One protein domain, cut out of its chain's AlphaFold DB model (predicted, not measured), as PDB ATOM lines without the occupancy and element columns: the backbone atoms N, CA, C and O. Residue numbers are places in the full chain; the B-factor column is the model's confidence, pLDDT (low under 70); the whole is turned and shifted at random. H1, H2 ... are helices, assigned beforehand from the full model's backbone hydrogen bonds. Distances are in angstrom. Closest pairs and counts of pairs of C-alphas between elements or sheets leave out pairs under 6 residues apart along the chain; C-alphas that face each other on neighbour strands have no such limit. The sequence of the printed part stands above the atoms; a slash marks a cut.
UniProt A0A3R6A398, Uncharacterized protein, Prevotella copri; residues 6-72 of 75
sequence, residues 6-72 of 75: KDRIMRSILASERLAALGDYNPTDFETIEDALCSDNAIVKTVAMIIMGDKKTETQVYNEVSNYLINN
ATOM      1  N   LYS A   6      43.430  28.275 -35.014       91.62
ATOM      2  CA  LYS A   6      42.787  29.591 -35.094       91.62
ATOM      3  C   LYS A   6      42.145  29.794 -36.466       91.62
ATOM      4  O   LYS A   6      40.987  30.197 -36.523       91.62
ATOM      5  N   ASP A   7      42.835  29.398 -37.534       93.75
ATOM      6  CA  ASP A   7      42.312  29.473 -38.904       93.75
ATOM      7  C   ASP A   7      41.071  28.588 -39.080       93.75
ATOM      8  O   ASP A   7      40.069  29.001 -39.663       93.75
ATOM      9  N   ARG A   8      41.098  27.378 -38.504       91.44
ATOM     10  CA  ARG A   8      39.962  26.440 -38.532       91.44
ATOM     11  C   ARG A   8      38.727  26.997 -37.834       91.44
ATOM     12  O   ARG A   8      37.619  26.891 -38.364       91.44
ATOM     13  N   ILE A   9      38.909  27.579 -36.650       91.19
ATOM     14  CA  ILE A   9      37.820  28.184 -35.875       91.19
ATOM     15  C   ILE A   9      37.272  29.409 -36.609       91.19
ATOM     16  O   ILE A   9      36.058  29.531 -36.755       91.19
ATOM     17  N   MET A  10      38.150  30.269 -37.128       94.38
ATOM     18  CA  MET A  10      37.767  31.455 -37.891       94.38
ATOM     19  C   MET A  10      36.908  31.090 -39.094       94.38
ATOM     20  O   MET A  10      35.778  31.563 -39.183       94.38
ATOM     21  N   ARG A  11      37.386  30.201 -39.975       93.25
ATOM     22  CA  ARG A  11      36.618  29.766 -41.152       93.25
ATOM     23  C   ARG A  11      35.266  29.173 -40.769       93.25
ATOM     24  O   ARG A  11      34.273  29.447 -41.432       93.25
ATOM     25  N   SER A  12      35.203  28.413 -39.675       90.94
ATOM     26  CA  SER A  12      33.943  27.832 -39.190       90.94
ATOM     27  C   SER A  12      32.934  28.898 -38.745       90.94
ATOM     28  O   SER A  12      31.739  28.745 -38.981       90.94
ATOM     29  N   ILE A  13      33.400  29.981 -38.114       90.00
ATOM     30  CA  ILE A  13      32.551  31.101 -37.684       90.00
ATOM     31  C   ILE A  13      32.139  31.960 -38.886       90.00
ATOM     32  O   ILE A  13      30.960  32.292 -39.022       90.00
ATOM     33  N   LEU A  14      33.084  32.283 -39.775       93.06
ATOM     34  CA  LEU A  14      32.833  33.093 -40.970       93.06
ATOM     35  C   LEU A  14      31.940  32.379 -41.994       93.06
ATOM     36  O   LEU A  14      31.232  33.039 -42.742       93.06
ATOM     37  N   ALA A  15      31.889  31.044 -41.990       92.81
ATOM     38  CA  ALA A  15      30.961  30.267 -42.815       92.81
ATOM     39  C   ALA A  15      29.476  30.441 -42.429       92.81
ATOM     40  O   ALA A  15      28.595  29.920 -43.113       92.81
ATOM     41  N   SER A  16      29.164  31.148 -41.338       91.38
ATOM     42  CA  SER A  16      27.782  31.461 -40.977       91.38
ATOM     43  C   SER A  16      27.150  32.419 -41.991       91.38
ATOM     44  O   SER A  16      27.482  33.602 -42.022       91.38
ATOM     45  N   GLU A  17      26.159  31.944 -42.750       89.69
ATOM     46  CA  GLU A  17      25.431  32.749 -43.749       89.69
ATOM     47  C   GLU A  17      24.839  34.037 -43.166       89.69
ATOM     48  O   GLU A  17      24.890  35.096 -43.784       89.69
ATOM     49  N   ARG A  18      24.311  33.971 -41.939       87.50
ATOM     50  CA  ARG A  18      23.750  35.139 -41.251       87.50
ATOM     51  C   ARG A  18      24.824  36.174 -40.921       87.50
ATOM     52  O   ARG A  18      24.546  37.369 -40.973       87.50
ATOM     53  N   LEU A  19      26.021  35.726 -40.551       86.50
ATOM     54  CA  LEU A  19      27.135  36.613 -40.234       86.50
ATOM     55  C   LEU A  19      27.720  37.234 -41.506       86.50
ATOM     56  O   LEU A  19      27.989  38.431 -41.514       86.50
ATOM     57  N   ALA A  20      27.849  36.439 -42.570       91.06
ATOM     58  CA  ALA A  20      28.259  36.891 -43.896       91.06
ATOM     59  C   ALA A  20      27.294  37.940 -44.463       91.06
ATOM     60  O   ALA A  20      27.733  38.996 -44.901       91.06
ATOM     61  N   ALA A  21      25.981  37.707 -44.359       89.94
ATOM     62  CA  ALA A  21      24.962  38.663 -44.791       89.94
ATOM     63  C   ALA A  21      24.960  39.954 -43.959       89.94
ATOM     64  O   ALA A  21      24.765  41.034 -44.506       89.94
ATOM     65  N   LEU A  22      25.175  39.858 -42.642       86.56
ATOM     66  CA  LEU A  22      25.249  41.032 -41.768       86.56
ATOM     67  C   LEU A  22      26.484  41.891 -42.070       86.56
ATOM     68  O   LEU A  22      26.421  43.111 -41.969       86.56
ATOM     69  N   GLY A  23      27.607  41.244 -42.382       85.94
ATOM     70  CA  GLY A  23      28.873  41.920 -42.630       85.94
ATOM     71  C   GLY A  23      29.118  42.273 -44.090       85.94
ATOM     72  O   GLY A  23      30.074  42.990 -44.338       85.94
ATOM     73  N   ASP A  24      28.314  41.773 -45.027       94.06
ATOM     74  CA  ASP A  24      28.550  41.872 -46.472       94.06
ATOM     75  C   ASP A  24      29.975  41.431 -46.865       94.06
ATOM     76  O   ASP A  24      30.764  42.178 -47.444       94.06
ATOM     77  N   TYR A  25      30.344  40.207 -46.471       93.88
ATOM     78  CA  TYR A  25      31.615  39.587 -46.856       93.88
ATOM     79  C   TYR A  25      31.407  38.200 -47.452       93.88
ATOM     80  O   TYR A  25      30.443  37.501 -47.131       93.88
ATOM     81  N   ASN A  26      32.361  37.762 -48.275       95.19
ATOM     82  CA  ASN A  26      32.421  36.389 -48.745       95.19
ATOM     83  C   ASN A  26      33.318  35.548 -47.810       95.19
ATOM     84  O   ASN A  26      34.496  35.869 -47.641       95.19
ATOM     85  N   PRO A  27      32.804  34.468 -47.191       91.00
ATOM     86  CA  PRO A  27      33.573  33.650 -46.250       91.00
ATOM     87  C   PRO A  27      34.847  33.025 -46.828       91.00
ATOM     88  O   PRO A  27      35.751  32.687 -46.067       91.00
ATOM     89  N   THR A  28      34.925  32.845 -48.150       93.25
ATOM     90  CA  THR A  28      36.094  32.241 -48.812       93.25
ATOM     91  C   THR A  28      37.254  33.208 -49.010       93.25
ATOM     92  O   THR A  28      38.330  32.768 -49.393       93.25
ATOM     93  N   ASP A  29      37.052  34.503 -48.767       94.38
ATOM     94  CA  ASP A  29      38.079  35.527 -48.990       94.38
ATOM     95  C   ASP A  29      39.121  35.570 -47.857       94.38
ATOM     96  O   ASP A  29      40.130  36.265 -47.969       94.38
ATOM     97  N   PHE A  30      38.892  34.831 -46.765       93.06
ATOM     98  CA  PHE A  30      39.745  34.824 -45.576       93.06
ATOM     99  C   PHE A  30      40.275  33.416 -45.308       93.06
ATOM    100  O   PHE A  30      39.592  32.572 -44.715       93.06
ATOM    101  N   GLU A  31      41.509  33.158 -45.740       91.31
ATOM    102  CA  GLU A  31      42.152  31.864 -45.544       91.31
ATOM    103  C   GLU A  31      42.829  31.769 -44.177       91.31
ATOM    104  O   GLU A  31      42.701  30.725 -43.540       91.31
ATOM    105  N   THR A  32      43.483  32.820 -43.675       93.50
ATOM    106  CA  THR A  32      44.155  32.788 -42.362       93.50
ATOM    107  C   THR A  32      43.618  33.816 -41.370       93.50
ATOM    108  O   THR A  32      42.968  34.801 -41.726       93.50
ATOM    109  N   ILE A  33      43.894  33.589 -40.082       92.00
ATOM    110  CA  ILE A  33      43.553  34.524 -39.008       92.00
ATOM    111  C   ILE A  33      44.233  35.886 -39.213       92.00
ATOM    112  O   ILE A  33      43.648  36.912 -38.875       92.00
ATOM    113  N   GLU A  34      45.431  35.923 -39.801       92.44
ATOM    114  CA  GLU A  34      46.127  37.161 -40.160       92.44
ATOM    115  C   GLU A  34      45.398  37.937 -41.261       92.44
ATOM    116  O   GLU A  34      45.231  39.150 -41.112       92.44
ATOM    117  N   ASP A  35      44.894  37.260 -42.300       93.31
ATOM    118  CA  ASP A  35      44.092  37.898 -43.355       93.31
ATOM    119  C   ASP A  35      42.868  38.595 -42.749       93.31
ATOM    120  O   ASP A  35      42.570  39.756 -43.039       93.31
ATOM    121  N   ALA A  36      42.188  37.908 -41.828       92.19
ATOM    122  CA  ALA A  36      41.015  38.445 -41.157       92.19
ATOM    123  C   ALA A  36      41.343  39.594 -40.185       92.19
ATOM    124  O   ALA A  36      40.567  40.542 -40.090       92.19
ATOM    125  N   LEU A  37      42.496  39.577 -39.501       90.81
ATOM    126  CA  LEU A  37      42.956  40.703 -38.666       90.81
ATOM    127  C   LEU A  37      43.265  41.962 -39.488       90.81
ATOM    128  O   LEU A  37      43.095  43.085 -38.998       90.81
ATOM    129  N   CYS A  38      43.732  41.773 -40.720       91.62
ATOM    130  CA  CYS A  38      44.021  42.841 -41.670       91.62
ATOM    131  C   CYS A  38      42.792  43.299 -42.469       91.62
ATOM    132  O   CYS A  38      42.905  44.266 -43.216       91.62
ATOM    133  N   SER A  39      41.635  42.655 -42.294       92.31
ATOM    134  CA  SER A  39      40.413  42.976 -43.029       92.31
ATOM    135  C   SER A  39      39.876  44.371 -42.697       92.31
ATOM    136  O   SER A  39      39.825  44.776 -41.532       92.31
ATOM    137  N   ASP A  40      39.403  45.075 -43.725       90.31
ATOM    138  CA  ASP A  40      38.599  46.292 -43.571       90.31
ATOM    139  C   ASP A  40      37.153  45.965 -43.161       90.31
ATOM    140  O   ASP A  40      36.411  46.841 -42.712       90.31
ATOM    141  N   ASN A  41      36.744  44.694 -43.272       89.75
ATOM    142  CA  ASN A  41      35.436  44.256 -42.828       89.75
ATOM    143  C   ASN A  41      35.386  44.175 -41.304       89.75
ATOM    144  O   ASN A  41      36.008  43.323 -40.660       89.75
ATOM    145  N   ALA A  42      34.558  45.049 -40.752       83.12
ATOM    146  CA  ALA A  42      34.340  45.205 -39.335       83.12
ATOM    147  C   ALA A  42      34.046  43.887 -38.605       83.12
ATOM    148  O   ALA A  42      34.653  43.575 -37.574       83.12
ATOM    149  N   ILE A  43      33.137  43.085 -39.147       87.81
ATOM    150  CA  ILE A  43      32.703  41.838 -38.522       87.81
ATOM    151  C   ILE A  43      33.815  40.793 -38.581       87.81
ATOM    152  O   ILE A  43      34.115  40.161 -37.567       87.81
ATOM    153  N   VAL A  44      34.470  40.654 -39.733       92.25
ATOM    154  CA  VAL A  44      35.562  39.690 -39.933       92.25
ATOM    155  C   VAL A  44      36.732  39.977 -38.991       92.25
ATOM    156  O   VAL A  44      37.184  39.083 -38.271       92.25
ATOM    157  N   LYS A  45      37.171  41.238 -38.912       90.31
ATOM    158  CA  LYS A  45      38.260  41.653 -38.022       90.31
ATOM    159  C   LYS A  45      37.923  41.438 -36.553       90.31
ATOM    160  O   LYS A  45      38.754  40.961 -35.783       90.31
ATOM    161  N   THR A  46      36.682  41.728 -36.176       85.88
ATOM    162  CA  THR A  46      36.175  41.505 -34.818       85.88
ATOM    163  C   THR A  46      36.211  40.021 -34.444       85.88
ATOM    164  O   THR A  46      36.709  39.669 -33.375       85.88
ATOM    165  N   VAL A  47      35.750  39.132 -35.330       89.56
ATOM    166  CA  VAL A  47      35.833  37.674 -35.135       89.56
ATOM    167  C   VAL A  47      37.286  37.233 -34.953       89.56
ATOM    168  O   VAL A  47      37.591  36.496 -34.014       89.56
ATOM    169  N   ALA A  48      38.194  37.727 -35.795       91.12
ATOM    170  CA  ALA A  48      39.610  37.392 -35.703       91.12
ATOM    171  C   ALA A  48      40.237  37.861 -34.382       91.12
ATOM    172  O   ALA A  48      40.984  37.116 -33.749       91.12
ATOM    173  N   MET A  49      39.886  39.060 -33.912       85.00
ATOM    174  CA  MET A  49      40.325  39.591 -32.619       85.00
ATOM    175  C   MET A  49      39.837  38.745 -31.436       85.00
ATOM    176  O   MET A  49      40.622  38.484 -30.521       85.00
ATOM    177  N   ILE A  50      38.579  38.287 -31.460       85.50
ATOM    178  CA  ILE A  50      38.004  37.410 -30.425       85.50
ATOM    179  C   ILE A  50      38.766  36.082 -30.368       85.50
ATOM    180  O   ILE A  50      39.153  35.640 -29.289       85.50
ATOM    181  N   ILE A  51      39.006  35.459 -31.525       86.06
ATOM    182  CA  ILE A  51      39.721  34.177 -31.624       86.06
ATOM    183  C   ILE A  51      41.189  34.337 -31.234       86.06
ATOM    184  O   ILE A  51      41.766  33.446 -30.607       86.06
ATOM    185  N   MET A  52      41.813  35.458 -31.609       85.56
ATOM    186  CA  MET A  52      43.197  35.727 -31.254       85.56
ATOM    187  C   MET A  52      43.363  35.838 -29.753       85.56
ATOM    188  O   MET A  52      44.306  35.224 -29.261       85.56
ATOM    189  N   GLY A  53      42.474  36.582 -29.074       67.06
ATOM    190  CA  GLY A  53      42.234  36.581 -27.623       67.06
ATOM    191  C   GLY A  53      43.448  36.742 -26.702       67.06
ATOM    192  O   GLY A  53      43.307  36.700 -25.483       67.06
ATOM    193  N   ASP A  54      44.651  36.900 -27.247       57.12
ATOM    194  CA  ASP A  54      45.867  36.711 -26.484       57.12
ATOM    195  C   ASP A  54      46.108  37.965 -25.644       57.12
ATOM    196  O   ASP A  54      46.234  39.078 -26.167       57.12
ATOM    197  N   LYS A  55      46.153  37.764 -24.322       53.22
ATOM    198  CA  LYS A  55      46.346  38.774 -23.262       53.22
ATOM    199  C   LYS A  55      45.150  39.675 -22.922       53.22
ATOM    200  O   LYS A  55      45.356  40.668 -22.221       53.22
ATOM    201  N   LYS A  56      43.924  39.353 -23.350       62.69
ATOM    202  CA  LYS A  56      42.721  40.132 -22.991       62.69
ATOM    203  C   LYS A  56      41.753  39.311 -22.138       62.69
ATOM    204  O   LYS A  56      41.489  38.151 -22.429       62.69
ATOM    205  N   THR A  57      41.219  39.907 -21.075       63.41
ATOM    206  CA  THR A  57      40.119  39.312 -20.303       63.41
ATOM    207  C   THR A  57      38.837  39.314 -21.136       63.41
ATOM    208  O   THR A  57      38.676  40.141 -22.034       63.41
ATOM    209  N   GLU A  58      37.889  38.435 -20.815       65.88
ATOM    210  CA  GLU A  58      36.574  38.393 -21.478       65.88
ATOM    211  C   GLU A  58      35.893  39.772 -21.498       65.88
ATOM    212  O   GLU A  58      35.317  40.175 -22.506       65.88
ATOM    213  N   THR A  59      36.040  40.552 -20.421       70.81
ATOM    214  CA  THR A  59      35.544  41.934 -20.327       70.81
ATOM    215  C   THR A  59      36.230  42.879 -21.317       70.81
ATOM    216  O   THR A  59      35.576  43.747 -21.889       70.81
ATOM    217  N   GLN A  60      37.539  42.733 -21.535       67.75
ATOM    218  CA  GLN A  60      38.274  43.551 -22.503       67.75
ATOM    219  C   GLN A  60      37.847  43.227 -23.934       67.75
ATOM    220  O   GLN A  60      37.603  44.150 -24.706       67.75
ATOM    221  N   VAL A  61      37.687  41.939 -24.255       68.12
ATOM    222  CA  VAL A  61      37.168  41.495 -25.556       68.12
ATOM    223  C   VAL A  61      35.750  42.032 -25.772       68.12
ATOM    224  O   VAL A  61      35.482  42.648 -26.798       68.12
ATOM    225  N   TYR A  62      34.861  41.893 -24.785       69.12
ATOM    226  CA  TYR A  62      33.488  42.397 -24.864       69.12
ATOM    227  C   TYR A  62      33.422  43.911 -25.096       69.12
ATOM    228  O   TYR A  62      32.680  44.364 -25.967       69.12
ATOM    229  N   ASN A  63      34.204  44.697 -24.350       71.38
ATOM    230  CA  ASN A  63      34.203  46.156 -24.477       71.38
ATOM    231  C   ASN A  63      34.720  46.616 -25.843       71.38
ATOM    232  O   ASN A  63      34.169  47.542 -26.430       71.38
ATOM    233  N   GLU A  64      35.768  45.979 -26.359       68.44
ATOM    234  CA  GLU A  64      36.363  46.334 -27.647       68.44
ATOM    235  C   GLU A  64      35.426  46.001 -28.811       68.44
ATOM    236  O   GLU A  64      35.181  46.853 -29.661       68.44
ATOM    237  N   VAL A  65      34.826  44.807 -28.786       68.38
ATOM    238  CA  VAL A  65      33.813  44.374 -29.758       68.38
ATOM    239  C   VAL A  65      32.589  45.293 -29.704       68.38
ATOM    240  O   VAL A  65      32.139  45.783 -30.735       68.38
ATOM    241  N   SER A  66      32.072  45.579 -28.504       67.94
ATOM    242  CA  SER A  66      30.870  46.405 -28.330       67.94
ATOM    243  C   SER A  66      31.094  47.842 -28.795       67.94
ATOM    244  O   SER A  66      30.286  48.368 -29.552       67.94
ATOM    245  N   ASN A  67      32.215  48.461 -28.412       71.56
ATOM    246  CA  ASN A  67      32.558  49.813 -28.858       71.56
ATOM    247  C   ASN A  67      32.743  49.879 -30.373       71.56
ATOM    248  O   ASN A  67      32.350  50.855 -31.005       71.56
ATOM    249  N   TYR A  68      33.349  48.856 -30.968       65.69
ATOM    250  CA  TYR A  68      33.561  48.825 -32.403       65.69
ATOM    251  C   TYR A  68      32.241  48.682 -33.174       65.69
ATOM    252  O   TYR A  68      32.026  49.417 -34.133       65.69
ATOM    253  N   LEU A  69      31.320  47.829 -32.716       67.12
ATOM    254  CA  LEU A  69      29.996  47.684 -33.327       67.12
ATOM    255  C   LEU A  69      29.143  48.952 -33.169       67.12
ATOM    256  O   LEU A  69      28.578  49.412 -34.153       67.12
ATOM    257  N   ILE A  70      29.110  49.560 -31.976       71.94
ATOM    258  CA  ILE A  70      28.365  50.808 -31.711       71.94
ATOM    259  C   ILE A  70      28.832  51.952 -32.621       71.94
ATOM    260  O   ILE A  70      28.029  52.772 -33.046       71.94
ATOM    261  N   ASN A  71      30.130  52.016 -32.924       65.44
ATOM    262  CA  ASN A  71      30.698  53.101 -33.722       65.44
ATOM    263  C   ASN A  71      30.620  52.873 -35.242       65.44
ATOM    264  O   ASN A  71      30.949  53.789 -35.991       65.44
ATOM    265  N   ASN A  72      30.260  51.669 -35.701       59.62
ATOM    266  CA  ASN A  72      30.320  51.301 -37.125       59.62
ATOM    267  C   ASN A  72      29.027  50.667 -37.661       59.62
ATOM    268  O   ASN A  72      28.942  50.384 -38.853       59.62
TER     269      ASN A  72
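Overview. This is residues 6 to 72 of the 75 residues of an uncharacterized protein of Prevotella copri (UniProt A0A3R6A398). The longest helix, H5, folds back beside H4 as a helical hairpin, and H4 is the middle of a small cluster, with the shorter helices H1, H2 and H3 packed on it on the side away from H5. H5 makes one end of the longest axis, and the link of residues 24 to 32 runs along the other end, past H1 and H2, to H3. The printed part has 67 residues with five named helices in the order H1, H2, H3, H4, H5 and no named strand; the class is all helix. The whole is compact, with a radius of gyration of the C-alphas of 11.3 A, and rounded, with spans of 29 by 24 by 18 A.

Arrangement. Start at H5, residues 58 to 72, which touches H4, residues 42 to 52; their closest C-alphas, of Thr 46 and Val 65, are 6.3 A apart. These two form a hairpin, running opposite ways at a shallow tilt of 10 degrees. H4 is the hub, touching four other helices. Look next at H3, residues 33 to 37, which touches H4 with the C-alphas of Leu 37 and Lys 45 closest, at 4.8 A. H1, residues 6 to 14, touches H4, with the C-alphas of Lys 6 and Ile 51 closest, at 6.5 A. H1 and H4 run opposite ways at a shallow tilt of 34.9 degrees, only just short of steep. H2, residues 17 to 23, touches H4, with the C-alphas of Gly 23 and Ile 43 closest, at 5.6 A; they run opposite ways at a steep tilt of 68 degrees, only just short of about perpendicular. With 2 of these 3 tilts shallow, the helix packing is mostly aligned, only just. H1 and H3 only just touch, with 3 pairs of C-alphas within 8 A, the closest being those of Asp 7 and Ile 33 at 5.2 A. H5 is apart from H1, H2 and H3. In H1, H2, H3, H4 and H5, every O i to N i+4 pair is within hydrogen-bond range.

Along the chain. Find C-alpha 58 at (36.574, 38.393, -21.478); from there H5 runs 21.2 A to C-alpha 72 at (30.320, 51.301, -37.125). H4, residues 42 to 52, is 15.3 A long. H1 begins at C-alpha 6, at (42.787, 29.591, -35.094), and runs 12.1 A to C-alpha 14. H2 has 7 residues, 17 to 23, and H3 has 5, 33 to 37.

Size, cuts and confidence. The two C-alphas farthest apart, those of Ala 21 and Lys 55, are 30.3 A apart. The printed part has no cut and no long link. The mean pLDDT of the printed part is 83.3; for low confidence, look at residues 53 to 58, 60 to 62, 64 to 66, 68 to 69 and 71 to 72, which are under 70.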